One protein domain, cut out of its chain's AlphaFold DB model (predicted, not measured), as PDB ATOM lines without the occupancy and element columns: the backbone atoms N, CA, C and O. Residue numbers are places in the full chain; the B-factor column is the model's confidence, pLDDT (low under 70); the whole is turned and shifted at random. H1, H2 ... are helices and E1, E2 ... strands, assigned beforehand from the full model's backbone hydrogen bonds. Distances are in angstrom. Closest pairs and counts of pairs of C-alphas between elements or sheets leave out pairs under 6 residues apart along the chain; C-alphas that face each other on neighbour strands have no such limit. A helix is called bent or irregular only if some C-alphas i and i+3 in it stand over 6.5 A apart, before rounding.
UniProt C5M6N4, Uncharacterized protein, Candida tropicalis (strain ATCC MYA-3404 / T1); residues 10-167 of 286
ATOM      1  N   SER A  10     -49.022 -65.656  38.063       69.38
ATOM      2  CA  SER A  10     -48.620 -64.937  36.847       69.38
ATOM      3  C   SER A  10     -49.762 -64.209  36.127       69.38
ATOM      4  O   SER A  10     -49.557 -63.103  35.639       69.38
ATOM      5  N   HIS A  11     -50.964 -64.789  36.063       73.56
ATOM      6  CA  HIS A  11     -52.119 -64.138  35.439       73.56
ATOM      7  C   HIS A  11     -52.624 -62.957  36.274       73.56
ATOM      8  O   HIS A  11     -53.021 -61.940  35.714       73.56
ATOM      9  N   GLN A  12     -52.583 -63.069  37.603       78.50
ATOM     10  CA  GLN A  12     -52.919 -61.957  38.496       78.50
ATOM     11  C   GLN A  12     -51.869 -60.842  38.387       78.50
ATOM     12  O   GLN A  12     -52.219 -59.682  38.233       78.50
ATOM     13  N   LEU A  13     -50.575 -61.167  38.323       84.31
ATOM     14  CA  LEU A  13     -49.529 -60.145  38.167       84.31
ATOM     15  C   LEU A  13     -49.606 -59.378  36.833       84.31
ATOM     16  O   LEU A  13     -49.276 -58.193  36.790       84.31
ATOM     17  N   LEU A  14     -50.086 -60.011  35.754       89.06
ATOM     18  CA  LEU A  14     -50.358 -59.333  34.477       89.06
ATOM     19  C   LEU A  14     -51.459 -58.268  34.583       89.06
ATOM     20  O   LEU A  14     -51.512 -57.353  33.757       89.06
ATOM     21  N   GLU A  15     -52.319 -58.342  35.598       88.19
ATOM     22  CA  GLU A  15     -53.354 -57.343  35.838       88.19
ATOM     23  C   GLU A  15     -52.755 -55.959  36.107       88.19
ATOM     24  O   GLU A  15     -53.306 -54.968  35.639       88.19
ATOM     25  N   PHE A  16     -51.573 -55.861  36.724       89.19
ATOM     26  CA  PHE A  16     -50.901 -54.570  36.899       89.19
ATOM     27  C   PHE A  16     -50.544 -53.885  35.579       89.19
ATOM     28  O   PHE A  16     -50.678 -52.661  35.456       89.19
ATOM     29  N   ASN A  17     -50.126 -54.660  34.573       93.31
ATOM     30  CA  ASN A  17     -49.855 -54.129  33.238       93.31
ATOM     31  C   ASN A  17     -51.152 -53.598  32.620       93.31
ATOM     32  O   ASN A  17     -51.177 -52.490  32.080       93.31
ATOM     33  N   ASN A  18     -52.244 -54.356  32.762       93.12
ATOM     34  CA  ASN A  18     -53.561 -53.960  32.275       93.12
ATOM     35  C   ASN A  18     -54.072 -52.698  32.978       93.12
ATOM     36  O   ASN A  18     -54.478 -51.767  32.294       93.12
ATOM     37  N   LEU A  19     -53.999 -52.619  34.308       91.88
ATOM     38  CA  LEU A  19     -54.401 -51.441  35.083       91.88
ATOM     39  C   LEU A  19     -53.589 -50.204  34.686       91.88
ATOM     40  O   LEU A  19     -54.152 -49.132  34.469       91.88
ATOM     41  N   THR A  20     -52.274 -50.365  34.512       93.69
ATOM     42  CA  THR A  20     -51.389 -49.285  34.052       93.69
ATOM     43  C   THR A  20     -51.765 -48.799  32.652       93.69
ATOM     44  O   THR A  20     -51.797 -47.591  32.403       93.69
ATOM     45  N   LEU A  21     -52.060 -49.722  31.729       95.94
ATOM     46  CA  LEU A  21     -52.480 -49.387  30.372       95.94
ATOM     47  C   LEU A  21     -53.861 -48.726  30.355       95.94
ATOM     48  O   LEU A  21     -54.025 -47.688  29.720       95.94
ATOM     49  N   GLN A  22     -54.848 -49.299  31.041       95.44
ATOM     50  CA  GLN A  22     -56.208 -48.762  31.060       95.44
ATOM     51  C   GLN A  22     -56.232 -47.360  31.655       95.44
ATOM     52  O   GLN A  22     -56.807 -46.461  31.051       95.44
ATOM     53  N   ASN A  23     -55.488 -47.118  32.739       95.06
ATOM     54  CA  ASN A  23     -55.380 -45.778  33.300       95.06
ATOM     55  C   ASN A  23     -54.829 -44.759  32.284       95.06
ATOM     56  O   ASN A  23     -55.346 -43.643  32.208       95.06
ATOM     57  N   LEU A  24     -53.828 -45.136  31.475       96.25
ATOM     58  CA  LEU A  24     -53.296 -44.281  30.406       96.25
ATOM     59  C   LEU A  24     -54.356 -43.974  29.341       96.25
ATOM     60  O   LEU A  24     -54.545 -42.816  28.966       96.25
ATOM     61  N   LEU A  25     -55.049 -45.008  28.858       95.69
ATOM     62  CA  LEU A  25     -56.091 -44.874  27.838       95.69
ATOM     63  C   LEU A  25     -57.272 -44.036  28.345       95.69
ATOM     64  O   LEU A  25     -57.806 -43.220  27.593       95.69
ATOM     65  N   ASP A  26     -57.616 -44.163  29.625       94.38
ATOM     66  CA  ASP A  26     -58.619 -43.344  30.301       94.38
ATOM     67  C   ASP A  26     -58.186 -41.882  30.432       94.38
ATOM     68  O   ASP A  26     -59.013 -40.975  30.341       94.38
ATOM     69  N   GLN A  27     -56.892 -41.600  30.626       95.06
ATOM     70  CA  GLN A  27     -56.421 -40.214  30.580       95.06
ATOM     71  C   GLN A  27     -56.529 -39.632  29.167       95.06
ATOM     72  O   GLN A  27     -56.906 -38.470  29.022       95.06
ATOM     73  N   PHE A  28     -56.246 -40.423  28.127       95.12
ATOM     74  CA  PHE A  28     -56.411 -39.975  26.745       95.12
ATOM     75  C   PHE A  28     -57.875 -39.758  26.363       95.12
ATOM     76  O   PHE A  28     -58.181 -38.755  25.720       95.12
ATOM     77  N   SER A  29     -58.794 -40.619  26.807       92.19
ATOM     78  CA  SER A  29     -60.224 -40.481  26.497       92.19
ATOM     79  C   SER A  29     -60.850 -39.215  27.099       92.19
ATOM     80  O   SER A  29     -61.757 -38.627  26.506       92.19
ATOM     81  N   LYS A  30     -60.314 -38.725  28.226       92.69
ATOM     82  CA  LYS A  30     -60.702 -37.442  28.847       92.69
ATOM     83  C   LYS A  30     -60.278 -36.213  28.029       92.69
ATOM     84  O   LYS A  30     -60.692 -35.094  28.346       92.69
ATOM     85  N   ILE A  31     -59.451 -36.380  26.994       93.94
ATOM     86  CA  ILE A  31     -59.016 -35.299  26.108       93.94
ATOM     87  C   ILE A  31     -59.974 -35.215  24.914       93.94
ATOM     88  O   ILE A  31     -59.902 -35.971  23.952       93.94
ATOM     89  N   TYR A  32     -60.887 -34.244  24.965       90.44
ATOM     90  CA  TYR A  32     -61.978 -34.122  23.989       90.44
ATOM     91  C   TYR A  32     -61.556 -33.628  22.596       90.44
ATOM     92  O   TYR A  32     -62.339 -33.713  21.648       90.44
ATOM     93  N   THR A  33     -60.343 -33.091  22.440       90.44
ATOM     94  CA  THR A  33     -59.856 -32.612  21.141       90.44
ATOM     95  C   THR A  33     -59.586 -33.778  20.193       90.44
ATOM     96  O   THR A  33     -59.176 -34.859  20.606       90.44
ATOM     97  N   SER A  34     -59.823 -33.555  18.902       89.12
ATOM     98  CA  SER A  34     -59.481 -34.492  17.825       89.12
ATOM     99  C   SER A  34     -58.390 -33.862  16.959       89.12
ATOM    100  O   SER A  34     -58.271 -32.638  16.963       89.12
ATOM    101  N   ASN A  35     -57.615 -34.666  16.222       92.50
ATOM    102  CA  ASN A  35     -56.405 -34.210  15.522       92.50
ATOM    103  C   ASN A  35     -55.332 -33.688  16.503       92.50
ATOM    104  O   ASN A  35     -54.974 -32.507  16.515       92.50
ATOM    105  N   ASN A  36     -54.857 -34.590  17.367       95.25
ATOM    106  CA  ASN A  36     -53.833 -34.295  18.364       95.25
ATOM    107  C   ASN A  36     -52.445 -34.734  17.879       95.25
ATOM    108  O   ASN A  36     -52.308 -35.699  17.121       95.25
ATOM    109  N   LEU A  37     -51.408 -34.057  18.369       95.69
ATOM    110  CA  LEU A  37     -50.016 -34.472  18.209       95.69
ATOM    111  C   LEU A  37     -49.532 -35.119  19.508       95.69
ATOM    112  O   LEU A  37     -49.613 -34.491  20.566       95.69
ATOM    113  N   LEU A  38     -49.030 -36.352  19.427       96.31
ATOM    114  CA  LEU A  38     -48.388 -37.007  20.563       96.31
ATOM    115  C   LEU A  38     -46.936 -36.536  20.656       96.31
ATOM    116  O   LEU A  38     -46.179 -36.669  19.698       96.31
ATOM    117  N   VAL A  39     -46.538 -36.017  21.808       95.94
ATOM    118  CA  VAL A  39     -45.142 -35.704  22.121       95.94
ATOM    119  C   VAL A  39     -44.715 -36.620  23.260       95.94
ATOM    120  O   VAL A  39     -45.270 -36.556  24.355       95.94
ATOM    121  N   LEU A  40     -43.761 -37.506  23.000       94.56
ATOM    122  CA  LEU A  40     -43.382 -38.556  23.936       94.56
ATOM    123  C   LEU A  40     -41.970 -38.339  24.471       94.56
ATOM    124  O   LEU A  40     -41.032 -38.093  23.714       94.56
ATOM    125  N   ASP A  41     -41.811 -38.472  25.783       92.81
ATOM    126  CA  ASP A  41     -40.500 -38.612  26.403       92.81
ATOM    127  C   ASP A  41     -39.838 -39.941  25.980       92.81
ATOM    128  O   ASP A  41     -40.422 -41.007  26.211       92.81
ATOM    129  N   PRO A  42     -38.622 -39.918  25.398       90.00
ATOM    130  CA  PRO A  42     -37.920 -41.134  24.989       90.00
ATOM    131  C   PRO A  42     -37.750 -42.169  26.110       90.00
ATOM    132  O   PRO A  42     -37.767 -43.367  25.833       90.00
ATOM    133  N   VAL A  43     -37.640 -41.738  27.374       89.31
ATOM    134  CA  VAL A  43     -37.490 -42.636  28.534       89.31
ATOM    135  C   VAL A  43     -38.723 -43.523  28.723       89.31
ATOM    136  O   VAL A  43     -38.597 -44.670  29.142       89.31
ATOM    137  N   LEU A  44     -39.912 -43.022  28.382       91.12
ATOM    138  CA  LEU A  44     -41.170 -43.754  28.538       91.12
ATOM    139  C   LEU A  44     -41.528 -44.615  27.324       91.12
ATOM    140  O   LEU A  44     -42.416 -45.461  27.421       91.12
ATOM    141  N   SER A  45     -40.851 -44.435  26.186       90.69
ATOM    142  CA  SER A  45     -41.176 -45.174  24.965       90.69
ATOM    143  C   SER A  45     -41.087 -46.694  25.110       90.69
ATOM    144  O   SER A  45     -42.031 -47.349  24.665       90.69
ATOM    145  N   PRO A  46     -40.046 -47.281  25.738       89.81
ATOM    146  CA  PRO A  46     -39.983 -48.728  25.924       89.81
ATOM    147  C   PRO A  46     -41.163 -49.271  26.738       89.81
ATOM    148  O   PRO A  46     -41.763 -50.265  26.345       89.81
ATOM    149  N   LEU A  47     -41.546 -48.581  27.819       91.12
ATOM    150  CA  LEU A  47     -42.698 -48.953  28.645       91.12
ATOM    151  C   LEU A  47     -43.997 -48.919  27.840       91.12
ATOM    152  O   LEU A  47     -44.768 -49.873  27.854       91.12
ATOM    153  N   ILE A  48     -44.247 -47.823  27.128       93.12
ATOM    154  CA  ILE A  48     -45.488 -47.670  26.370       93.12
ATOM    155  C   ILE A  48     -45.577 -48.721  25.257       93.12
ATOM    156  O   ILE A  48     -46.633 -49.326  25.095       93.12
ATOM    157  N   ASN A  49     -44.474 -48.984  24.550       92.44
ATOM    158  CA  ASN A  49     -44.416 -50.006  23.501       92.44
ATOM    159  C   ASN A  49     -44.578 -51.428  24.052       92.44
ATOM    160  O   ASN A  49     -45.138 -52.282  23.370       92.44
ATOM    161  N   PHE A  50     -44.100 -51.683  25.273       92.62
ATOM    162  CA  PHE A  50     -44.331 -52.948  25.967       92.62
ATOM    163  C   PHE A  50     -45.812 -53.129  26.326       92.62
ATOM    164  O   PHE A  50     -46.364 -54.212  26.151       92.62
ATOM    165  N   LEU A  51     -46.473 -52.068  26.798       93.19
ATOM    166  CA  LEU A  51     -47.876 -52.125  27.213       93.19
ATOM    167  C   LEU A  51     -48.853 -52.175  26.035       93.19
ATOM    168  O   LEU A  51     -49.916 -52.784  26.148       93.19
ATOM    169  N   THR A  52     -48.565 -51.489  24.928       94.31
ATOM    170  CA  THR A  52     -49.526 -51.341  23.831       94.31
ATOM    171  C   THR A  52     -48.883 -50.951  22.503       94.31
ATOM    172  O   THR A  52     -47.799 -50.379  22.438       94.31
ATOM    173  N   THR A  53     -49.610 -51.190  21.413       92.12
ATOM    174  CA  THR A  53     -49.252 -50.693  20.082       92.12
ATOM    175  C   THR A  53     -49.652 -49.227  19.900       92.12
ATOM    176  O   THR A  53     -50.603 -48.736  20.521       92.12
ATOM    177  N   PHE A  54     -48.976 -48.537  18.977       90.25
ATOM    178  CA  PHE A  54     -49.334 -47.165  18.611       90.25
ATOM    179  C   PHE A  54     -50.745 -47.053  18.017       90.25
ATOM    180  O   PHE A  54     -51.412 -46.047  18.229       90.25
ATOM    181  N   THR A  55     -51.236 -48.082  17.322       91.56
ATOM    182  CA  THR A  55     -52.597 -48.097  16.763       91.56
ATOM    183  C   THR A  55     -53.650 -47.894  17.851       91.56
ATOM    184  O   THR A  55     -54.488 -47.004  17.736       91.56
ATOM    185  N   LYS A  56     -53.536 -48.630  18.963       91.50
ATOM    186  CA  LYS A  56     -54.456 -48.501  20.100       91.50
ATOM    187  C   LYS A  56     -54.328 -47.138  20.793       91.50
ATOM    188  O   LYS A  56     -55.326 -46.534  21.175       91.50
ATOM    189  N   LEU A  57     -53.110 -46.599  20.895       91.88
ATOM    190  CA  LEU A  57     -52.900 -45.231  21.388       91.88
ATOM    191  C   LEU A  57     -53.596 -44.200  20.494       91.88
ATOM    192  O   LEU A  57     -54.269 -43.298  20.988       91.88
ATOM    193  N   LYS A  58     -53.448 -44.345  19.175       92.00
ATOM    194  CA  LYS A  58     -54.040 -43.468  18.166       92.00
ATOM    195  C   LYS A  58     -55.564 -43.460  18.229       92.00
ATOM    196  O   LYS A  58     -56.144 -42.387  18.090       92.00
ATOM    197  N   GLU A  59     -56.196 -44.600  18.482       91.19
ATOM    198  CA  GLU A  59     -57.650 -44.702  18.650       91.19
ATOM    199  C   GLU A  59     -58.150 -43.902  19.860       91.19
ATOM    200  O   GLU A  59     -59.059 -43.081  19.724       91.19
ATOM    201  N   HIS A  60     -57.519 -44.069  21.025       91.94
ATOM    202  CA  HIS A  60     -57.960 -43.414  22.262       91.94
ATOM    203  C   HIS A  60     -57.554 -41.936  22.352       91.94
ATOM    204  O   HIS A  60     -58.340 -41.102  22.796       91.94
ATOM    205  N   GLY A  61     -56.337 -41.591  21.926       90.38
ATOM    206  CA  GLY A  61     -55.805 -40.226  21.989       90.38
ATOM    207  C   GLY A  61     -56.010 -39.397  20.724       90.38
ATOM    208  O   GLY A  61     -55.663 -38.214  20.702       90.38
ATOM    209  N   LYS A  62     -56.578 -39.989  19.663       93.94
ATOM    210  CA  LYS A  62     -56.854 -39.336  18.369       93.94
ATOM    211  C   LYS A  62     -55.606 -38.675  17.771       93.94
ATOM    212  O   LYS A  62     -55.656 -37.547  17.264       93.94
ATOM    213  N   PHE A  63     -54.479 -39.381  17.876       91.69
ATOM    214  CA  PHE A  63     -53.173 -38.914  17.421       91.69
ATOM    215  C   PHE A  63     -53.043 -39.027  15.905       91.69
ATOM    216  O   PHE A  63     -53.397 -40.046  15.313       91.69
ATOM    217  N   GLN A  64     -52.482 -38.013  15.257       87.00
ATOM    218  CA  GLN A  64     -52.087 -38.150  13.854       87.00
ATOM    219  C   GLN A  64     -50.635 -38.599  13.720       87.00
ATOM    220  O   GLN A  64     -50.367 -39.543  12.982       87.00
ATOM    221  N   ASN A  65     -49.738 -37.959  14.473       91.00
ATOM    222  CA  ASN A  65     -48.294 -38.163  14.424       91.00
ATOM    223  C   ASN A  65     -47.692 -38.208  15.837       91.00
ATOM    224  O   ASN A  65     -48.359 -37.856  16.816       91.00
ATOM    225  N   ILE A  66     -46.426 -38.628  15.917       92.56
ATOM    226  CA  ILE A  66     -45.615 -38.653  17.140       92.56
ATOM    227  C   ILE A  66     -44.371 -37.791  16.929       92.56
ATOM    228  O   ILE A  66     -43.756 -37.854  15.866       92.56
ATOM    229  N   LEU A  67     -43.982 -37.032  17.949       94.81
ATOM    230  CA  LEU A  67     -42.683 -36.377  18.060       94.81
ATOM    231  C   LEU A  67     -42.014 -36.735  19.388       94.81
ATOM    232  O   LEU A  67     -42.682 -37.061  20.370       94.81
ATOM    233  N   TRP A  68     -40.690 -36.638  19.422       93.88
ATOM    234  CA  TRP A  68     -39.913 -36.827  20.641       93.88
ATOM    235  C   TRP A  68     -39.823 -35.533  21.444       93.88
ATOM    236  O   TRP A  68     -39.704 -34.442  20.887       93.88
ATOM    237  N   LEU A  69     -39.861 -35.655  22.770       92.94
ATOM    238  CA  LEU A  69     -39.616 -34.537  23.668       92.94
ATOM    239  C   LEU A  69     -38.110 -34.348  23.868       92.94
ATOM    240  O   LEU A  69     -37.509 -34.894  24.790       92.94
ATOM    241  N   ASN A  70     -37.504 -33.585  22.969       91.12
ATOM    242  CA  ASN A  70     -36.091 -33.224  22.985       91.12
ATOM    243  C   ASN A  70     -35.921 -31.762  22.520       91.12
ATOM    244  O   ASN A  70     -36.901 -31.058  22.267       91.12
ATOM    245  N   ASN A  71     -34.680 -31.283  22.414       88.19
ATOM    246  CA  ASN A  71     -34.421 -29.916  21.949       88.19
ATOM    247  C   ASN A  71     -34.831 -29.690  20.483       88.19
ATOM    248  O   ASN A  71     -35.175 -28.564  20.135       88.19
ATOM    249  N   GLU A  72     -34.875 -30.736  19.653       88.62
ATOM    250  CA  GLU A  72     -35.299 -30.648  18.246       88.62
ATOM    251  C   GLU A  72     -36.775 -30.229  18.133       88.62
ATOM    252  O   GLU A  72     -37.169 -29.572  17.171       88.62
ATOM    253  N   LEU A  73     -37.598 -30.501  19.156       90.56
ATOM    254  CA  LEU A  73     -38.976 -30.005  19.228       90.56
ATOM    255  C   LEU A  73     -39.052 -28.468  19.143       90.56
ATOM    256  O   LEU A  73     -40.018 -27.922  18.608       90.56
ATOM    257  N   LEU A  74     -38.037 -27.758  19.649       88.12
ATOM    258  CA  LEU A  74     -37.967 -26.295  19.572       88.12
ATOM    259  C   LEU A  74     -37.716 -25.805  18.142       88.12
ATOM    260  O   LEU A  74     -38.119 -24.691  17.804       88.12
ATOM    261  N   GLU A  75     -37.115 -26.633  17.293       89.06
ATOM    262  CA  GLU A  75     -36.785 -26.315  15.901       89.06
ATOM    263  C   GLU A  75     -37.970 -26.557  14.953       89.06
ATOM    264  O   GLU A  75     -38.048 -25.948  13.886       89.06
ATOM    265  N   VAL A  76     -38.954 -27.368  15.362       88.69
ATOM    266  CA  VAL A  76     -40.174 -27.620  14.578       88.69
ATOM    267  C   VAL A  76     -40.910 -26.307  14.297       88.69
ATOM    268  O   VAL A  76     -41.197 -25.520  15.207       88.69
ATOM    269  N   SER A  77     -41.246 -26.050  13.031       87.12
ATOM    270  CA  SER A  77     -41.895 -24.799  12.632       87.12
ATOM    271  C   SER A  77     -43.261 -24.621  13.312       87.12
ATOM    272  O   SER A  77     -44.042 -25.569  13.443       87.12
ATOM    273  N   SER A  78     -43.573 -23.389  13.743       86.38
ATOM    274  CA  SER A  78     -44.860 -23.083  14.391       86.38
ATOM    275  C   SER A  78     -46.036 -23.487  13.502       86.38
ATOM    276  O   SER A  78     -46.974 -24.110  13.986       86.38
ATOM    277  N   GLY A  79     -45.931 -23.242  12.191       85.81
ATOM    278  CA  GLY A  79     -46.939 -23.604  11.193       85.81
ATOM    279  C   GLY A  79     -47.219 -25.106  11.046       85.81
ATOM    280  O   GLY A  79     -48.247 -25.471  10.485       85.81
ATOM    281  N   VAL A  80     -46.338 -25.993  11.524       89.00
ATOM    282  CA  VAL A  80     -46.631 -27.436  11.613       89.00
ATOM    283  C   VAL A  80     -47.405 -27.743  12.888       89.00
ATOM    284  O   VAL A  80     -48.402 -28.459  12.837       89.00
ATOM    285  N   LEU A  81     -46.979 -27.184  14.023       90.25
ATOM    286  CA  LEU A  81     -47.601 -27.440  15.324       90.25
ATOM    287  C   LEU A  81     -49.019 -26.860  15.419       90.25
ATOM    288  O   LEU A  81     -49.893 -27.494  16.003       90.25
ATOM    289  N   THR A  82     -49.280 -25.708  14.796       89.56
ATOM    290  CA  THR A  82     -50.609 -25.071  14.780       89.56
ATOM    291  C   THR A  82     -51.648 -25.812  13.934       89.56
ATOM    292  O   THR A  82     -52.836 -25.519  14.055       89.56
ATOM    293  N   LYS A  83     -51.249 -26.794  13.108       91.38
ATOM    294  CA  LYS A  83     -52.194 -27.662  12.376       91.38
ATOM    295  C   LYS A  83     -52.938 -28.631  13.294       91.38
ATOM    296  O   LYS A  83     -53.979 -29.156  12.904       91.38
ATOM    297  N   TYR A  84     -52.396 -28.893  14.480       93.38
ATOM    298  CA  TYR A  84     -53.001 -29.775  15.470       93.38
ATOM    299  C   TYR A  84     -53.863 -28.974  16.442       93.38
ATOM    300  O   TYR A  84     -53.528 -27.853  16.818       93.38
ATOM    301  N   ALA A  85     -54.972 -29.563  16.890       91.88
ATOM    302  CA  ALA A  85     -55.862 -28.905  17.846       91.88
ATOM    303  C   ALA A  85     -55.269 -28.861  19.266       91.88
ATOM    304  O   ALA A  85     -55.579 -27.960  20.050       91.88
ATOM    305  N   SER A  86     -54.443 -29.853  19.616       94.69
ATOM    306  CA  SER A  86     -53.727 -29.892  20.888       94.69
ATOM    307  C   SER A  86     -52.444 -30.716  20.806       94.69
ATOM    308  O   SER A  86     -52.315 -31.615  19.967       94.69
ATOM    309  N   LEU A  87     -51.521 -30.422  21.720       95.88
ATOM    310  CA  LEU A  87     -50.388 -31.282  22.035       95.88
ATOM    311  C   LEU A  87     -50.755 -32.153  23.230       95.88
ATOM    312  O   LEU A  87     -51.198 -31.641  24.261       95.88
ATOM    313  N   ILE A  88     -50.546 -33.455  23.098       96.94
ATOM    314  CA  ILE A  88     -50.640 -34.402  24.203       96.94
ATOM    315  C   ILE A  88     -49.220 -34.850  24.507       96.94
ATOM    316  O   ILE A  88     -48.586 -35.502  23.683       96.94
ATOM    317  N   VAL A  89     -48.707 -34.459  25.668       96.44
ATOM    318  CA  VAL A  89     -47.315 -34.674  26.053       96.44
ATOM    319  C   VAL A  89     -47.247 -35.698  27.175       96.44
ATOM    320  O   VAL A  89     -47.854 -35.477  28.217       96.44
ATOM    321  N   VAL A  90     -46.524 -36.800  26.984       96.19
ATOM    322  CA  VAL A  90     -46.399 -37.875  27.985       96.19
ATOM    323  C   VAL A  90     -44.999 -37.857  28.593       96.19
ATOM    324  O   VAL A  90     -44.019 -38.023  27.864       96.19
ATOM    325  N   ILE A  91     -44.897 -37.647  29.911       94.25
ATOM    326  CA  ILE A  91     -43.618 -37.423  30.616       94.25
ATOM    327  C   ILE A  91     -43.515 -38.159  31.961       94.25
ATOM    328  O   ILE A  91     -44.536 -38.394  32.615       94.25
ATOM    329  N   PRO A  92     -42.295 -38.507  32.417       90.25
ATOM    330  CA  PRO A  92     -42.089 -39.098  33.729       90.25
ATOM    331  C   PRO A  92     -42.154 -38.042  34.840       90.25
ATOM    332  O   PRO A  92     -41.752 -36.886  34.652       90.25
ATOM    333  N   THR A  93     -42.609 -38.445  36.032       81.44
ATOM    334  CA  THR A  93     -42.534 -37.582  37.218       81.44
ATOM    335  C   THR A  93     -41.082 -37.254  37.542       81.44
ATOM    336  O   THR A  93     -40.243 -38.133  37.717       81.44
ATOM    337  N   GLY A  94     -40.787 -35.956  37.623       77.50
ATOM    338  CA  GLY A  94     -39.448 -35.444  37.920       77.50
ATOM    339  C   GLY A  94     -38.645 -34.967  36.707       77.50
ATOM    340  O   GLY A  94     -37.552 -34.439  36.901       77.50
ATOM    341  N   SER A  95     -39.177 -35.058  35.481       81.38
ATOM    342  CA  SER A  95     -38.498 -34.534  34.283       81.38
ATOM    343  C   SER A  95     -38.618 -33.010  34.144       81.38
ATOM    344  O   SER A  95     -39.262 -32.480  33.239       81.38
ATOM    345  N   ILE A  96     -37.990 -32.275  35.068       79.81
ATOM    346  CA  ILE A  96     -38.008 -30.802  35.101       79.81
ATOM    347  C   ILE A  96     -37.407 -30.212  33.816       79.81
ATOM    348  O   ILE A  96     -37.933 -29.239  33.272       79.81
ATOM    349  N   GLY A  97     -36.340 -30.826  33.290       83.12
ATOM    350  CA  GLY A  97     -35.706 -30.400  32.038       83.12
ATOM    351  C   GLY A  97     -36.682 -30.407  30.860       83.12
ATOM    352  O   GLY A  97     -36.756 -29.434  30.111       83.12
ATOM    353  N   ASN A  98     -37.513 -31.443  30.763       86.75
ATOM    354  CA  ASN A  98     -38.472 -31.586  29.672       86.75
ATOM    355  C   ASN A  98     -39.638 -30.600  29.782       86.75
ATOM    356  O   ASN A  98     -40.096 -30.070  28.770       86.75
ATOM    357  N   ILE A  99     -40.060 -30.256  31.001       89.75
ATOM    358  CA  ILE A  99     -41.028 -29.170  31.207       89.75
ATOM    359  C   ILE A  99     -40.430 -27.827  30.761       89.75
ATOM    360  O   ILE A  99     -41.127 -27.025  30.141       89.75
ATOM    361  N   SER A 100     -39.141 -27.576  31.020       90.06
ATOM    362  CA  SER A 100     -38.473 -26.349  30.562       90.06
ATOM    363  C   SER A 100     -38.486 -26.224  29.035       90.06
ATOM    364  O   SER A 100     -38.715 -25.129  28.518       90.06
ATOM    365  N   ILE A 101     -38.317 -27.335  28.305       91.75
ATOM    366  CA  ILE A 101     -38.449 -27.371  26.839       91.75
ATOM    367  C   ILE A 101     -39.869 -26.968  26.421       91.75
ATOM    368  O   ILE A 101     -40.025 -26.096  25.570       91.75
ATOM    369  N   LEU A 102     -40.908 -27.525  27.054       91.81
ATOM    370  CA  LEU A 102     -42.303 -27.170  26.753       91.81
ATOM    371  C   LEU A 102     -42.617 -25.702  27.054       91.81
ATOM    372  O   LEU A 102     -43.274 -25.032  26.259       91.81
ATOM    373  N   HIS A 103     -42.120 -25.187  28.178       91.94
ATOM    374  CA  HIS A 103     -42.259 -23.781  28.536       91.94
ATOM    375  C   HIS A 103     -41.593 -22.882  27.485       91.94
ATOM    376  O   HIS A 103     -42.222 -21.962  26.966       91.94
ATOM    377  N   LYS A 104     -40.351 -23.191  27.087       91.00
ATOM    378  CA  LYS A 104     -39.670 -22.474  25.998       91.00
ATOM    379  C   LYS A 104     -40.461 -22.557  24.695       91.00
ATOM    380  O   LYS A 104     -40.612 -21.537  24.036       91.00
ATOM    381  N   LEU A 105     -41.000 -23.720  24.334       90.38
ATOM    382  CA  LEU A 105     -41.774 -23.898  23.104       90.38
ATOM    383  C   LEU A 105     -43.005 -22.981  23.063       90.38
ATOM    384  O   LEU A 105     -43.205 -22.278  22.075       90.38
ATOM    385  N   ILE A 106     -43.803 -22.963  24.135       88.12
ATOM    386  CA  ILE A 106     -45.048 -22.181  24.201       88.12
ATOM    387  C   ILE A 106     -44.768 -20.676  24.245       88.12
ATOM    388  O   ILE A 106     -45.487 -19.906  23.613       88.12
ATOM    389  N   HIS A 107     -43.734 -20.247  24.972       86.75
ATOM    390  CA  HIS A 107     -43.454 -18.822  25.173       86.75
ATOM    391  C   HIS A 107     -42.542 -18.204  24.102       86.75
ATOM    392  O   HIS A 107     -42.548 -16.986  23.945       86.75
ATOM    393  N   SER A 108     -41.779 -19.002  23.348       84.00
ATOM    394  CA  SER A 108     -40.892 -18.490  22.284       84.00
ATOM    395  C   SER A 108     -41.606 -18.184  20.967       84.00
ATOM    396  O   SER A 108     -41.063 -17.452  20.143       84.00
ATOM    397  N   LYS A 109     -42.805 -18.736  20.742       82.25
ATOM    398  CA  LYS A 109     -43.537 -18.629  19.472       82.25
ATOM    399  C   LYS A 109     -44.952 -18.118  19.734       82.25
ATOM    400  O   LYS A 109     -45.802 -18.868  20.208       82.25
ATOM    401  N   SER A 110     -45.219 -16.858  19.384       78.44
ATOM    402  CA  SER A 110     -46.523 -16.196  19.574       78.44
ATOM    403  C   SER A 110     -47.695 -16.995  18.999       78.44
ATOM    404  O   SER A 110     -48.754 -17.078  19.619       78.44
ATOM    405  N   ASP A 111     -47.485 -17.649  17.855       81.12
ATOM    406  CA  ASP A 111     -48.512 -18.428  17.152       81.12
ATOM    407  C   ASP A 111     -48.967 -19.661  17.949       81.12
ATOM    408  O   ASP A 111     -50.083 -20.151  17.775       81.12
ATOM    409  N   LEU A 112     -48.115 -20.162  18.849       84.25
ATOM    410  CA  LEU A 112     -48.401 -21.323  19.693       84.25
ATOM    411  C   LEU A 112     -49.122 -20.948  20.985       84.25
ATOM    412  O   LEU A 112     -49.597 -21.837  21.688       84.25
ATOM    413  N   HIS A 113     -49.287 -19.655  21.280       76.69
ATOM    414  CA  HIS A 113     -49.935 -19.208  22.511       76.69
ATOM    415  C   HIS A 113     -51.373 -19.734  22.642       76.69
ATOM    416  O   HIS A 113     -51.884 -19.875  23.751       76.69
ATOM    417  N   ASN A 114     -52.055 -20.029  21.528       81.00
ATOM    418  CA  ASN A 114     -53.422 -20.565  21.514       81.00
ATOM    419  C   ASN A 114     -53.512 -22.094  21.492       81.00
ATOM    420  O   ASN A 114     -54.611 -22.629  21.651       81.00
ATOM    421  N   LEU A 115     -52.391 -22.795  21.342       89.44
ATOM    422  CA  LEU A 115     -52.361 -24.248  21.290       89.44
ATOM    423  C   LEU A 115     -52.659 -24.835  22.675       89.44
ATOM    424  O   LEU A 115     -52.073 -24.434  23.681       89.44
ATOM    425  N   LYS A 116     -53.592 -25.789  22.738       93.50
ATOM    426  CA  LYS A 116     -53.906 -26.498  23.984       93.50
ATOM    427  C   LYS A 116     -52.806 -27.510  24.287       93.50
ATOM    428  O   LYS A 116     -52.407 -28.268  23.403       93.50
ATOM    429  N   LEU A 117     -52.363 -27.550  25.537       95.44
ATOM    430  CA  LEU A 117     -51.350 -28.469  26.032       95.44
ATOM    431  C   LEU A 117     -51.964 -29.391  27.092       95.44
ATOM    432  O   LEU A 117     -52.351 -28.955  28.174       95.44
ATOM    433  N   ASN A 118     -52.027 -30.680  26.789       96.69
ATOM    434  CA  ASN A 118     -52.443 -31.722  27.717       96.69
ATOM    435  C   ASN A 118     -51.200 -32.513  28.125       96.69
ATOM    436  O   ASN A 118     -50.601 -33.181  27.290       96.69
ATOM    437  N   ILE A 119     -50.788 -32.430  29.386       96.62
ATOM    438  CA  ILE A 119     -49.595 -33.115  29.890       96.62
ATOM    439  C   ILE A 119     -50.044 -34.322  30.709       96.62
ATOM    440  O   ILE A 119     -50.643 -34.175  31.774       96.62
ATOM    441  N   VAL A 120     -49.755 -35.518  30.216       96.62
ATOM    442  CA  VAL A 120     -49.986 -36.783  30.908       96.62
ATOM    443  C   VAL A 120     -48.703 -37.160  31.643       96.62
ATOM    444  O   VAL A 120     -47.655 -37.359  31.031       96.62
ATOM    445  N   VAL A 121     -48.771 -37.228  32.968       94.75
ATOM    446  CA  VAL A 121     -47.598 -37.408  33.829       94.75
ATOM    447  C   VAL A 121     -47.666 -38.775  34.491       94.75
ATOM    448  O   VAL A 121     -48.663 -39.083  35.143       94.75
ATOM    449  N   LYS A 122     -46.604 -39.578  34.351       92.94
ATOM    450  CA  LYS A 122     -46.457 -40.854  35.069       92.94
ATOM    451  C   LYS A 122     -46.388 -40.597  36.575       92.94
ATOM    452  O   LYS A 122     -45.423 -39.983  37.017       92.94
ATOM    453  N   ASP A 123     -47.350 -41.097  37.344       89.81
ATOM    454  CA  ASP A 123     -47.469 -40.961  38.803       89.81
ATOM    455  C   ASP A 123     -47.450 -39.498  39.289       89.81
ATOM    456  O   ASP A 123     -46.551 -39.077  40.017       89.81
ATOM    457  N   LEU A 124     -48.435 -38.699  38.863       91.06
ATOM    458  CA  LEU A 124     -48.497 -37.261  39.145       91.06
ATOM    459  C   LEU A 124     -48.460 -36.960  40.655       91.06
ATOM    460  O   LEU A 124     -49.394 -37.259  41.400       91.06
ATOM    461  N   GLY A 125     -47.396 -36.292  41.102       88.56
ATOM    462  CA  GLY A 125     -47.242 -35.842  42.486       88.56
ATOM    463  C   GLY A 125     -47.602 -34.368  42.700       88.56
ATOM    464  O   GLY A 125     -47.358 -33.521  41.839       88.56
ATOM    465  N   LYS A 126     -48.066 -34.028  43.909       90.56
ATOM    466  CA  LYS A 126     -48.310 -32.637  44.349       90.56
ATOM    467  C   LYS A 126     -47.111 -31.692  44.129       90.56
ATOM    468  O   LYS A 126     -47.332 -30.588  43.626       90.56
ATOM    469  N   PRO A 127     -45.846 -32.091  44.400       89.44
ATOM    470  CA  PRO A 127     -44.690 -31.231  44.126       89.44
ATOM    471  C   PRO A 127     -44.546 -30.876  42.642       89.44
ATOM    472  O   PRO A 127     -44.153 -29.762  42.299       89.44
ATOM    473  N   PHE A 128     -44.894 -31.812  41.754       91.25
ATOM    474  CA  PHE A 128     -44.830 -31.611  40.312       91.25
ATOM    475  C   PHE A 128     -45.920 -30.649  39.831       91.25
ATOM    476  O   PHE A 128     -45.630 -29.740  39.055       91.25
ATOM    477  N   ILE A 129     -47.146 -30.792  40.354       93.12
ATOM    478  CA  ILE A 129     -48.252 -29.853  40.103       93.12
ATOM    479  C   ILE A 129     -47.839 -28.440  40.515       93.12
ATOM    480  O   ILE A 129     -47.954 -27.516  39.715       93.12
ATOM    481  N   TYR A 130     -47.307 -28.278  41.730       92.69
ATOM    482  CA  TYR A 130     -46.839 -26.984  42.224       92.69
ATOM    483  C   TYR A 130     -45.765 -26.373  41.317       92.69
ATOM    484  O   TYR A 130     -45.841 -25.194  40.967       92.69
ATOM    485  N   HIS A 131     -44.788 -27.176  40.890       91.06
ATOM    486  CA  HIS A 131     -43.717 -26.714  40.014       91.06
ATOM    487  C   HIS A 131     -44.239 -26.244  38.650       91.06
ATOM    488  O   HIS A 131     -43.902 -25.143  38.216       91.06
ATOM    489  N   ILE A 132     -45.096 -27.036  37.996       93.06
ATOM    490  CA  ILE A 132     -45.719 -26.650  36.722       93.06
ATOM    491  C   ILE A 132     -46.581 -25.400  36.900       93.06
ATOM    492  O   ILE A 132     -46.503 -24.486  36.082       93.06
ATOM    493  N   ASN A 133     -47.381 -25.343  37.965       93.38
ATOM    494  CA  ASN A 133     -48.240 -24.201  38.245       93.38
ATOM    495  C   ASN A 133     -47.421 -22.915  38.401       93.38
ATOM    496  O   ASN A 133     -47.764 -21.898  37.815       93.38
ATOM    497  N   LYS A 134     -46.283 -22.972  39.099       92.88
ATOM    498  CA  LYS A 134     -45.366 -21.832  39.209       92.88
ATOM    499  C   LYS A 134     -44.722 -21.467  37.870       92.88
ATOM    500  O   LYS A 134     -44.600 -20.288  37.564       92.88
ATOM    501  N   LEU A 135     -44.303 -22.456  37.081       92.69
ATOM    502  CA  LEU A 135     -43.597 -22.220  35.822       92.69
ATOM    503  C   LEU A 135     -44.495 -21.586  34.748       92.69
ATOM    504  O   LEU A 135     -44.043 -20.714  34.022       92.69
ATOM    505  N   PHE A 136     -45.758 -22.008  34.655       91.50
ATOM    506  CA  PHE A 136     -46.706 -21.517  33.649       91.50
ATOM    507  C   PHE A 136     -47.639 -20.408  34.160       91.50
ATOM    508  O   PHE A 136     -48.635 -20.109  33.500       91.50
ATOM    509  N   ASN A 137     -47.344 -19.806  35.319       90.25
ATOM    510  CA  ASN A 137     -48.202 -18.808  35.973       90.25
ATOM    511  C   ASN A 137     -49.661 -19.286  36.104       90.25
ATOM    512  O   ASN A 137     -50.607 -18.603  35.710       90.25
ATOM    513  N   GLY A 138     -49.824 -20.515  36.585       91.06
ATOM    514  CA  GLY A 138     -51.104 -21.192  36.682       91.06
ATOM    515  C   GLY A 138     -52.011 -20.661  37.790       91.06
ATOM    516  O   GLY A 138     -51.594 -19.943  38.696       91.06
ATOM    517  N   ILE A 139     -53.285 -21.032  37.694       93.06
ATOM    518  CA  ILE A 139     -54.375 -20.526  38.541       93.06
ATOM    519  C   ILE A 139     -54.645 -21.393  39.776       93.06
ATOM    520  O   ILE A 139     -55.538 -21.081  40.561       93.06
ATOM    521  N   VAL A 140     -53.937 -22.515  39.938       91.00
ATOM    522  CA  VAL A 140     -54.209 -23.450  41.035       91.00
ATOM    523  C   VAL A 140     -53.605 -22.903  42.324       91.00
ATOM    524  O   VAL A 140     -52.400 -22.667  42.394       91.00
ATOM    525  N   SER A 141     -54.433 -22.696  43.348       90.75
ATOM    526  CA  SER A 141     -53.947 -22.278  44.663       90.75
ATOM    527  C   SER A 141     -53.206 -23.416  45.367       90.75
ATOM    528  O   SER A 141     -53.411 -24.596  45.073       90.75
ATOM    529  N   PHE A 142     -52.338 -23.067  46.313       89.19
ATOM    530  CA  PHE A 142     -51.582 -24.056  47.074       89.19
ATOM    531  C   PHE A 142     -52.505 -24.978  47.884       89.19
ATOM    532  O   PHE A 142     -52.299 -26.186  47.912       89.19
ATOM    533  N   GLU A 143     -53.575 -24.430  48.456       90.88
ATOM    534  CA  GLU A 143     -54.572 -25.159  49.243       90.88
ATOM    535  C   GLU A 143     -55.264 -26.227  48.393       90.88
ATOM    536  O   GLU A 143     -55.390 -27.371  48.823       90.88
ATOM    537  N   ASN A 144     -55.619 -25.891  47.148       87.94
ATOM    538  CA  ASN A 144     -56.222 -26.841  46.218       87.94
ATOM    539  C   ASN A 144     -55.258 -27.984  45.872       87.94
ATOM    540  O   ASN A 144     -55.692 -29.126  45.739       87.94
ATOM    541  N   ILE A 145     -53.951 -27.705  45.784       89.06
ATOM    542  CA  ILE A 145     -52.916 -28.727  45.549       89.06
ATOM    543  C   ILE A 145     -52.816 -29.715  46.715       89.06
ATOM    544  O   ILE A 145     -52.486 -30.885  46.512       89.06
ATOM    545  N   LEU A 146     -53.109 -29.275  47.937       88.06
ATOM    546  CA  LEU A 146     -53.035 -30.129  49.116       88.06
ATOM    547  C   LEU A 146     -54.231 -31.078  49.263       88.06
ATOM    548  O   LEU A 146     -54.083 -32.085  49.959       88.06
ATOM    549  N   VAL A 147     -55.352 -30.835  48.577       87.38
ATOM    550  CA  VAL A 147     -56.547 -31.694  48.639       87.38
ATOM    551  C   VAL A 147     -56.213 -33.123  48.163       87.38
ATOM    552  O   VAL A 147     -55.573 -33.278  47.119       87.38
ATOM    553  N   PRO A 148     -56.619 -34.188  48.889       73.75
ATOM    554  CA  PRO A 148     -56.317 -35.578  48.521       73.75
ATOM    555  C   PRO A 148     -56.777 -35.964  47.107       73.75
ATOM    556  O   PRO A 148     -56.062 -36.645  46.376       73.75
ATOM    557  N   GLU A 149     -57.938 -35.464  46.688       77.56
ATOM    558  CA  GLU A 149     -58.583 -35.833  45.427       77.56
ATOM    559  C   GLU A 149     -57.995 -35.162  44.182       77.56
ATOM    560  O   GLU A 149     -58.419 -35.489  43.070       77.56
ATOM    561  N   ILE A 150     -57.029 -34.243  44.311       78.50
ATOM    562  CA  ILE A 150     -56.555 -33.444  43.166       78.50
ATOM    563  C   ILE A 150     -56.053 -34.308  41.996       78.50
ATOM    564  O   ILE A 150     -56.185 -33.927  40.837       78.50
ATOM    565  N   ASN A 151     -55.547 -35.506  42.284       77.12
ATOM    566  CA  ASN A 151     -55.006 -36.427  41.288       77.12
ATOM    567  C   ASN A 151     -56.056 -37.329  40.608       77.12
ATOM    568  O   ASN A 151     -55.701 -38.098  39.713       77.12
ATOM    569  N   THR A 152     -57.325 -37.269  41.027       78.62
ATOM    570  CA  THR A 152     -58.419 -38.092  40.468       78.62
ATOM    571  C   THR A 152     -59.005 -37.490  39.188       78.62
ATOM    572  O   THR A 152     -59.495 -38.207  38.309       78.62
ATOM    573  N   LYS A 153     -58.920 -36.163  39.053       86.62
ATOM    574  CA  LYS A 153     -59.433 -35.391  37.920       86.62
ATOM    575  C   LYS A 153     -58.289 -34.652  37.223       86.62
ATOM    576  O   LYS A 153     -57.267 -34.381  37.847       86.62
ATOM    577  N   PRO A 154     -58.444 -34.294  35.936       91.25
ATOM    578  CA  PRO A 154     -57.463 -33.456  35.266       91.25
ATOM    579  C   PRO A 154     -57.304 -32.108  35.982       91.25
ATOM    580  O   PRO A 154     -58.294 -31.422  36.247       91.25
ATOM    581  N   VAL A 155     -56.064 -31.710  36.260       93.25
ATOM    582  CA  VAL A 155     -55.747 -30.452  36.946       93.25
ATOM    583  C   VAL A 155     -55.579 -29.353  35.907       93.25
ATOM    584  O   VAL A 155     -54.676 -29.405  35.071       93.25
ATOM    585  N   ASN A 156     -56.440 -28.339  35.946       93.62
ATOM    586  CA  ASN A 156     -56.336 -27.193  35.045       93.62
ATOM    587  C   ASN A 156     -55.299 -26.207  35.595       93.62
ATOM    588  O   ASN A 156     -55.591 -25.465  36.528       93.62
ATOM    589  N   ILE A 157     -54.100 -26.190  35.011       94.50
ATOM    590  CA  ILE A 157     -53.050 -25.223  35.361       94.50
ATOM    591  C   ILE A 157     -53.404 -23.853  34.791       94.50
ATOM    592  O   ILE A 157     -53.325 -22.844  35.480       94.50
ATOM    593  N   THR A 158     -53.849 -23.821  33.538       92.75
ATOM    594  CA  THR A 158     -54.438 -22.641  32.898       92.75
ATOM    595  C   THR A 158     -55.663 -23.075  32.089       92.75
ATOM    596  O   THR A 158     -56.001 -24.259  32.035       92.75
ATOM    597  N   SER A 159     -56.322 -22.147  31.393       89.81
ATOM    598  CA  SER A 159     -57.390 -22.492  30.440       89.81
ATOM    599  C   SER A 159     -56.907 -23.354  29.262       89.81
ATOM    600  O   SER A 159     -57.721 -23.998  28.594       89.81
ATOM    601  N   LYS A 160     -55.593 -23.381  29.004       91.75
ATOM    602  CA  LYS A 160     -54.964 -24.079  27.873       91.75
ATOM    603  C   LYS A 160     -54.084 -25.250  28.296       91.75
ATOM    604  O   LYS A 160     -53.848 -26.122  27.467       91.75
ATOM    605  N   ILE A 161     -53.613 -25.271  29.544       94.44
ATOM    606  CA  ILE A 161     -52.694 -26.285  30.064       94.44
ATOM    607  C   ILE A 161     -53.413 -27.142  31.097       94.44
ATOM    608  O   ILE A 161     -53.859 -26.639  32.130       94.44
ATOM    609  N   LYS A 162     -53.488 -28.445  30.831       95.62
ATOM    610  CA  LYS A 162     -54.094 -29.432  31.727       95.62
ATOM    611  C   LYS A 162     -53.102 -30.529  32.071       95.62
ATOM    612  O   LYS A 162     -52.374 -30.984  31.193       95.62
ATOM    613  N   LEU A 163     -53.105 -30.968  33.325       95.56
ATOM    614  CA  LEU A 163     -52.352 -32.131  33.785       95.56
ATOM    615  C   LEU A 163     -53.280 -33.321  33.968       95.56
ATOM    616  O   LEU A 163     -54.370 -33.186  34.516       95.56
ATOM    617  N   PHE A 164     -52.813 -34.488  33.555       96.25
ATOM    618  CA  PHE A 164     -53.493 -35.762  33.722       96.25
ATOM    619  C   PHE A 164     -52.565 -36.710  34.472       96.25
ATOM    620  O   PHE A 164     -51.366 -36.771  34.189       96.25
ATOM    621  N   ASN A 165     -53.121 -37.444  35.429       95.62
ATOM    622  CA  ASN A 165     -52.375 -38.416  36.210       95.62
ATOM    623  C   ASN A 165     -52.434 -39.784  35.528       95.62
ATOM    624  O   ASN A 165     -53.485 -40.422  35.539       95.62
ATOM    625  N   TRP A 166     -51.316 -40.224  34.955       95.00
ATOM    626  CA  TRP A 166     -51.139 -41.612  34.548       95.00
ATOM    627  C   TRP A 166     -50.596 -42.401  35.738       95.00
ATOM    628  O   TRP A 166     -49.389 -42.453  35.969       95.00
ATOM    629  N   ALA A 167     -51.503 -42.979  36.519       91.50
ATOM    630  CA  ALA A 167     -51.150 -43.826  37.645       91.50
ATOM    631  C   ALA A 167     -50.587 -45.154  37.135       91.50
ATOM    632  O   ALA A 167     -51.246 -45.867  36.376       91.50
TER     633      ALA A 167
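What this domain is: This is residues 10 to 167 of the 286 residues of an uncharacterized protein of Candida tropicalis (strain ATCC MYA-3404 / T1) (UniProt C5M6N4). Picture a strongly twisted sheet of five parallel strands with H1, H2 and H3 packed over one face; H1 reaches past the sheet, and its residues 10 to 16 stick out as a free arm. H6 and H8, both apart from those three helices, only graze the sheet, and the short H9 packs on H8, far from the mean of the C-alphas. The printed part has 158 residues with ten named helices and five named strands, in the order H1 E1 H2 H3 E2 H4 H5 E3 H6 H7 E4 H8 H9 H10 E5. The sheet's order is E2 E1 E3 E4 E5, and the class is mixed, helices and strands. The whole is compact, with a radius of gyration of the C-alphas of 15.3 A, and spans 51 by 38 by 27 A.

How they stand to each other: Start with H1, residues 10 to 29, which is on the sheet with residues 20 to 28; its closest C-alphas to E5, residues 161 to 166, are those of Leu 24 and Trp 166, 5.4 A apart. Next comes E1, residues 36 to 40, an inner strand between E2, residues 63 to 68, and E3, residues 86 to 92; look for N 40 and O 67 at 2.9 A, and N 39 and O 88 at 2.8 A, within hydrogen-bond range. H2, residues 42 to 51, is over E3 at a height over the sheet of 9.2 A and stands up from the sheet at 43 degrees. H1, with residues 17 to 21 alone, only just touches H2, with 3 pairs of C-alphas within 8 A, the closest those of Leu 21 and Leu 51, 6.2 A apart. H3, residues 54 to 61, touches H1 residues 25 to 29 alone, the closest C-alphas being those of Phe 28 and Gly 61, 4.8 A apart, at a steep tilt of 51 degrees, the same way. H1, H2 and H3 lie on the same face and make two layers with the sheet, helices over one face of it. E1, H2, H3 and E2 form a strand-helix-strand unit, two parallel neighbour strands with helices between, and its crossover is right-handed. Past E2 come H4, residues 71 to 74, and H5, residues 78 to 81, both not on the sheet; E2, H4, H5 and E3 form a split unit, with E1 between its strands and a right-handed crossover. H6, residues 96 to 108, touches H4 with residues 101 to 105 alone, closest at the C-alphas of Leu 74 and Leu 105, 5.7 A apart. H7, residues 110 to 114, touches H6 only at the corner, the closest C-alphas being those of Ile 106 and Leu 112, 5.7 A apart. E3, H6, H7 and E4, residues 116 to 122, form another right-handed unit; N 89 and O 118 are 2.8 A apart. H8, residues 126 to 135, touches H9, residues 142 to 146, closest at the C-alphas of Lys 126 and Ile 145, 6.2 A apart. H10, residues 148 to 151, only grazes the sheet. E4, these three helices and E5 form the last unit, where N 164 and O 119 are 2.8 A apart. Every O i to N i+4 pair is within range in H3, H6, H8 and H9, against 13 of 16 in H1, 4 of 6 in H2 and 0 of 1 in H7, which has 1 of 2 O i to N i+3 pairs; H4, H5 and H10 are too short for such a pair.

Where its parts are: Find C-alpha 10 at (-48.620, -64.937, 36.847); from there H1 runs 29.0 A to C-alpha 29. E3 and E4 each measure 19.6 A, H6 18.0 A, E5 16.0 A and H2 15.0 A. H2 is irregular, with C-alphas 43 and 46 7.1 A apart, as is H10, with C-alphas 148 and 151 7.4 A apart; H7 only just is, with C-alphas 111 and 114 6.9 A apart. E5 ends at C-alpha 166, (-51.139, -41.612, 34.548).

The domain as a whole: The two C-alphas farthest apart are those of Ser 10 and Ser 110, 51.8 A. The printed part has no cut and no long link. The mean pLDDT of the printed part is 90.2, and residue 10 is under 70.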